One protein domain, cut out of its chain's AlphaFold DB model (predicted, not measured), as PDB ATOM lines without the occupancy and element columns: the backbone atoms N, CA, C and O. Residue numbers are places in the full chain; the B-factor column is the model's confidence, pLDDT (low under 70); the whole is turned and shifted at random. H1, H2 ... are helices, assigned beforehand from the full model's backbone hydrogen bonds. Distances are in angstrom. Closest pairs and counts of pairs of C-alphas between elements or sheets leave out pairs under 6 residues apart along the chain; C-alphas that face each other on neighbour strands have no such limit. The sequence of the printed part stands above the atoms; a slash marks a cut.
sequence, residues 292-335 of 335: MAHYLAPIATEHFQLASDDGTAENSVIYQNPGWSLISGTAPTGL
ATOM      1  N   MET A 292      13.129  50.994 -28.332       93.44
ATOM      2  CA  MET A 292      12.561  49.748 -28.872       93.44
ATOM      3  C   MET A 292      13.104  48.486 -28.186       93.44
ATOM      4  O   MET A 292      12.361  47.524 -27.989       93.44
ATOM      5  N   ALA A 293      14.366  48.510 -27.750       94.12
ATOM      6  CA  ALA A 293      15.003  47.424 -27.011       94.12
ATOM      7  C   ALA A 293      14.253  47.039 -25.718       94.12
ATOM      8  O   ALA A 293      14.239  45.869 -25.337       94.12
ATOM      9  N   HIS A 294      13.576  47.989 -25.059       93.69
ATOM     10  CA  HIS A 294      12.835  47.763 -23.812       93.69
ATOM     11  C   HIS A 294      11.618  46.826 -23.974       93.69
ATOM     12  O   HIS A 294      11.092  46.322 -22.974       93.69
ATOM     13  N   TYR A 295      11.169  46.528 -25.203       94.94
ATOM     14  CA  TYR A 295      10.198  45.447 -25.435       94.94
ATOM     15  C   TYR A 295      10.771  44.065 -25.121       94.94
ATOM     16  O   TYR A 295      10.027  43.154 -24.756       94.94
ATOM     17  N   LEU A 296      12.088  43.917 -25.168       93.44
ATOM     18  CA  LEU A 296      12.817  42.704 -24.822       93.44
ATOM     19  C   LEU A 296      13.603  42.929 -23.521       93.44
ATOM     20  O   LEU A 296      13.494  43.985 -22.899       93.44
ATOM     21  N   ALA A 297      14.298  41.904 -23.043       92.38
ATOM     22  CA  ALA A 297      15.202  42.008 -21.898       92.38
ATOM     23  C   ALA A 297      16.628  41.709 -22.372       92.38
ATOM     24  O   ALA A 297      16.778  40.858 -23.249       92.38
ATOM     25  N   PRO A 298      17.670  42.359 -21.836       93.88
ATOM     26  CA  PRO A 298      19.034  41.967 -22.161       93.88
ATOM     27  C   PRO A 298      19.303  40.545 -21.660       93.88
ATOM     28  O   PRO A 298      18.851  40.151 -20.583       93.88
ATOM     29  N   ILE A 299      20.059  39.781 -22.438       94.25
ATOM     30  CA  ILE A 299      20.686  38.539 -21.984       94.25
ATOM     31  C   ILE A 299      21.983  38.925 -21.264       94.25
ATOM     32  O   ILE A 299      22.707  39.805 -21.736       94.25
ATOM     33  N   ALA A 300      22.263  38.313 -20.113       92.75
ATOM     34  CA  ALA A 300      23.478  38.587 -19.350       92.75
ATOM     35  C   ALA A 300      24.736  38.188 -20.144       92.75
ATOM     36  O   ALA A 300      24.749  37.122 -20.759       92.75
ATOM     37  N   THR A 301      25.800  39.003 -20.088       91.81
ATOM     38  CA  THR A 301      27.082  38.749 -20.782       91.81
ATOM     39  C   THR A 301      27.634  37.345 -20.494       91.81
ATOM     40  O   THR A 301      28.125  36.680 -21.400       91.81
ATOM     41  N   GLU A 302      27.472  36.854 -19.263       93.19
ATOM     42  CA  GLU A 302      27.912  35.520 -18.833       93.19
ATOM     43  C   GLU A 302      27.309  34.386 -19.673       93.19
ATOM     44  O   GLU A 302      28.000  33.429 -20.006       93.19
ATOM     45  N   HIS A 303      26.047  34.503 -20.096       95.19
ATOM     46  CA  HIS A 303      25.433  33.474 -20.938       95.19
ATOM     47  C   HIS A 303      26.110  33.380 -22.308       95.19
ATOM     48  O   HIS A 303      26.165  32.295 -22.877       95.19
ATOM     49  N   PHE A 304      26.638  34.492 -22.830       95.50
ATOM     50  CA  PHE A 304      27.374  34.481 -24.091       95.50
ATOM     51  C   PHE A 304      28.728  33.794 -23.935       95.50
ATOM     52  O   PHE A 304      29.079  32.966 -24.769       95.50
ATOM     53  N   GLN A 305      29.432  34.084 -22.839       94.06
ATOM     54  CA  GLN A 305      30.723  33.476 -22.503       94.06
ATOM     55  C   GLN A 305      30.605  31.964 -22.263       94.06
ATOM     56  O   GLN A 305      31.465  31.202 -22.681       94.06
ATOM     57  N   LEU A 306      29.525  31.513 -21.614       95.44
ATOM     58  CA  LEU A 306      29.248  30.084 -21.412       95.44
ATOM     59  C   LEU A 306      28.875  29.355 -22.709       95.44
ATOM     60  O   LEU A 306      28.981  28.133 -22.783       95.44
ATOM     61  N   ALA A 307      28.394  30.095 -23.704       95.56
ATOM     62  CA  ALA A 307      27.972  29.578 -24.997       95.56
ATOM     63  C   ALA A 307      29.003  29.857 -26.108       95.56
ATOM     64  O   ALA A 307      28.652  29.798 -27.287       95.56
ATOM     65  N   SER A 308      30.248  30.180 -25.756       96.19
ATOM     66  CA  SER A 308      31.372  30.285 -26.689       96.19
ATOM     67  C   SER A 308      32.470  29.289 -26.337       96.19
ATOM     68  O   SER A 308      32.674  28.943 -25.174       96.19
ATOM     69  N   ASP A 309      33.196  28.830 -27.354       92.94
ATOM     70  CA  ASP A 309      34.276  27.852 -27.176       92.94
ATOM     71  C   ASP A 309      35.523  28.462 -26.505       92.94
ATOM     72  O   ASP A 309      36.355  27.740 -25.956       92.94
ATOM     73  N   ASP A 310      35.664  29.790 -26.544       93.50
ATOM     74  CA  ASP A 310      36.826  30.532 -26.042       93.50
ATOM     75  C   ASP A 310      36.514  31.458 -24.852       93.50
ATOM     76  O   ASP A 310      37.395  32.178 -24.377       93.50
ATOM     77  N   GLY A 311      35.272  31.449 -24.358       91.25
ATOM     78  CA  GLY A 311      34.829  32.290 -23.246       91.25
ATOM     79  C   GLY A 311      34.627  33.769 -23.598       91.25
ATOM     80  O   GLY A 311      34.390  34.578 -22.695       91.25
ATOM     81  N   THR A 312      34.705  34.157 -24.875       91.25
ATOM     82  CA  THR A 312      34.402  35.524 -25.335       91.25
ATOM     83  C   THR A 312      32.927  35.660 -25.707       91.25
ATOM     84  O   THR A 312      32.316  34.722 -26.217       91.25
ATOM     85  N   ALA A 313      32.310  36.813 -25.434       89.88
ATOM     86  CA  ALA A 313      30.889  37.003 -25.737       89.88
ATOM     87  C   ALA A 313      30.637  37.122 -27.251       89.88
ATOM     88  O   ALA A 313      29.562  36.783 -27.739       89.88
ATOM     89  N   GLU A 314      31.641  37.592 -27.990       89.81
ATOM     90  CA  GLU A 314      31.617  37.836 -29.428       89.81
ATOM     91  C   GLU A 314      31.572  36.540 -30.245       89.81
ATOM     92  O   GLU A 314      30.938  36.513 -31.300       89.81
ATOM     93  N   ASN A 315      32.190  35.465 -29.746       92.50
ATOM     94  CA  ASN A 315      32.221  34.151 -30.398       92.50
ATOM     95  C   ASN A 315      31.137  33.197 -29.870       92.50
ATOM     96  O   ASN A 315      31.240  31.978 -30.005       92.50
ATOM     97  N   SER A 316      30.099  33.743 -29.240       95.06
ATOM     98  CA  SER A 316      28.985  32.961 -28.715       95.06
ATOM     99  C   SER A 316      28.068  32.431 -29.816       95.06
ATOM    100  O   SER A 316      27.798  33.114 -30.805       95.06
ATOM    101  N   VAL A 317      27.506  31.234 -29.617       96.06
ATOM    102  CA  VAL A 317      26.475  30.672 -30.512       96.06
ATOM    103  C   VAL A 317      25.088  31.290 -30.298       96.06
ATOM    104  O   VAL A 317      24.173  31.048 -31.089       96.06
ATOM    105  N   ILE A 318      24.909  32.080 -29.234       94.81
ATOM    106  CA  ILE A 318      23.691  32.855 -28.980       94.81
ATOM    107  C   ILE A 318      23.925  34.340 -29.274       94.81
ATOM    108  O   ILE A 318      25.034  34.849 -29.150       94.81
ATOM    109  N   TYR A 319      22.864  35.057 -29.644       93.94
ATOM    110  CA  TYR A 319      22.916  36.481 -29.982       93.94
ATOM    111  C   TYR A 319      22.076  37.320 -29.018       93.94
ATOM    112  O   TYR A 319      21.121  36.844 -28.403       93.94
ATOM    113  N   GLN A 320      22.456  38.587 -28.877       94.31
ATOM    114  CA  GLN A 320      21.767  39.521 -28.002       94.31
ATOM    115  C   GLN A 320      20.428  39.970 -28.595       94.31
ATOM    116  O   GLN A 320      20.276  40.109 -29.809       94.31
ATOM    117  N   ASN A 321      19.455  40.231 -27.720       94.75
ATOM    118  CA  ASN A 321      18.174  40.790 -28.125       94.75
ATOM    119  C   ASN A 321      18.366  42.146 -28.840       94.75
ATOM    120  O   ASN A 321      19.172  42.961 -28.384       94.75
ATOM    121  N   PRO A 322      17.613  42.425 -29.925       94.00
ATOM    122  CA  PRO A 322      17.740  43.661 -30.687       94.00
ATOM    123  C   PRO A 322      17.779  44.925 -29.822       94.00
ATOM    124  O   PRO A 322      16.917  45.145 -28.971       94.00
ATOM    125  N   GLY A 323      18.783  45.763 -30.081       92.94
ATOM    126  CA  GLY A 323      18.999  47.036 -29.395       92.94
ATOM    127  C   GLY A 323      19.715  46.944 -28.042       92.94
ATOM    128  O   GLY A 323      19.967  47.977 -27.428       92.94
ATOM    129  N   TRP A 324      20.081  45.746 -27.583       94.38
ATOM    130  CA  TRP A 324      20.941  45.552 -26.415       94.38
ATOM    131  C   TRP A 324      22.382  45.238 -26.835       94.38
ATOM    132  O   TRP A 324      22.616  44.612 -27.868       94.38
ATOM    133  N   SER A 325      23.351  45.677 -26.030       91.56
ATOM    134  CA  SER A 325      24.780  45.414 -26.245       91.56
ATOM    135  C   SER A 325      25.219  44.093 -25.601       91.56
ATOM    136  O   SER A 325      24.579  43.595 -24.672       91.56
ATOM    137  N   LEU A 326      26.350  43.552 -26.060       90.00
ATOM    138  CA  LEU A 326      27.078  42.481 -25.365       90.00
ATOM    139  C   LEU A 326      27.875  43.010 -24.155       90.00
ATOM    140  O   LEU A 326      28.227  42.242 -23.259       90.00
ATOM    141  N   ILE A 327      28.121  44.324 -24.103       88.06
ATOM    142  CA  ILE A 327      28.882  44.980 -23.035       88.06
ATOM    143  C   ILE A 327      27.975  45.231 -21.825       88.06
ATOM    144  O   ILE A 327      26.983  45.963 -21.909       88.06
ATOM    145  N   SER A 328      28.359  44.665 -20.682       86.31
ATOM    146  CA  SER A 328      27.658  44.852 -19.409       86.31
ATOM    147  C   SER A 328      27.598  46.326 -18.985       86.31
ATOM    148  O   SER A 328      28.521  47.102 -19.229       86.31
ATOM    149  N   GLY A 329      26.498  46.719 -18.339       85.31
ATOM    150  CA  GLY A 329      26.304  48.074 -17.808       85.31
ATOM    151  C   GLY A 329      26.006  49.153 -18.853       85.31
ATOM    152  O   GLY A 329      25.934  50.329 -18.501       85.31
ATOM    153  N   THR A 330      25.815  48.787 -20.122       88.75
ATOM    154  CA  THR A 330      25.459  49.745 -21.176       88.75
ATOM    155  C   THR A 330      23.947  49.929 -21.304       88.75
ATOM    156  O   THR A 330      23.156  49.010 -21.081       88.75
ATOM    157  N   ALA A 331      23.540  51.149 -21.655       87.12
ATOM    158  CA  ALA A 331      22.156  51.467 -21.989       87.12
ATOM    159  C   ALA A 331      21.759  50.828 -23.336       87.12
ATOM    160  O   ALA A 331      22.631  50.578 -24.174       87.12
ATOM    161  N   PRO A 332      20.461  50.584 -23.579       89.19
ATOM    162  CA  PRO A 332      20.011  50.143 -24.891       89.19
ATOM    163  C   PRO A 332      20.266  51.213 -25.953       89.19
ATOM    164  O   PRO A 332      20.284  52.413 -25.672       89.19
ATOM    165  N   THR A 333      20.420  50.778 -27.199       85.25
ATOM    166  CA  THR A 333      20.549  51.691 -28.333       85.25
ATOM    167  C   THR A 333      19.215  52.383 -28.632       85.25
ATOM    168  O   THR A 333      18.138  51.792 -28.506       85.25
ATOM    169  N   GLY A 334      19.280  53.653 -29.044       74.12
ATOM    170  CA  GLY A 334      18.105  54.442 -29.433       74.12
ATOM    171  C   GLY A 334      17.368  55.161 -28.296       74.12
ATOM    172  O   GLY A 334      16.209  55.524 -28.499       74.12
ATOM    173  N   LEU A 335      18.006  55.343 -27.130       64.25
ATOM    174  CA  LEU A 335      17.558  56.261 -26.069       64.25
ATOM    175  C   LEU A 335      18.025  57.702 -26.295       64.25
ATOM    176  O   LEU A 335      19.168  57.876 -26.780       64.25
TER     177      LEU A 335
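This is residues 292 to 335 of the 335 residues of the protein "RagB/SusD family nutrient uptake outer membrane protein" of Sphingobacterium puteale (UniProt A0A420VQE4). This is a rod with little regular structure: the short helix H2 lies toward one end, the shorter H1 toward the other, and residues 307 to 335 wind back from H2 toward H1's end. The printed part has 44 residues with two named helices, H1 then H2, and no named strand. The class is all helix, though the named elements hold only 10 residues. The whole is compact, with a radius of gyration of the C-alphas of 10.5 A and spans of 32 by 16 by 12 A.

Find C-alpha 301 at (27.082, 38.749, -20.782); from there H2, residues 301 to 306, runs 9.0 A to C-alpha 306. Then find C-alpha 292 at (12.561, 49.748, -28.872), where H1, residues 292 to 295, begins.

H2 and H1 are apart, joined by a tight link of 5 residues. In H2 every O i to N i+4 pair is within hydrogen-bond range; H1 is too short for such a pair, but its one O i to N i+3 pair is within range.

The C-alphas farthest apart, of Asp 309 and Leu 335, are 33.0 A apart. The printed part has no cut. Its one residue under pLDDT 70 is Leu 335, the chain's last.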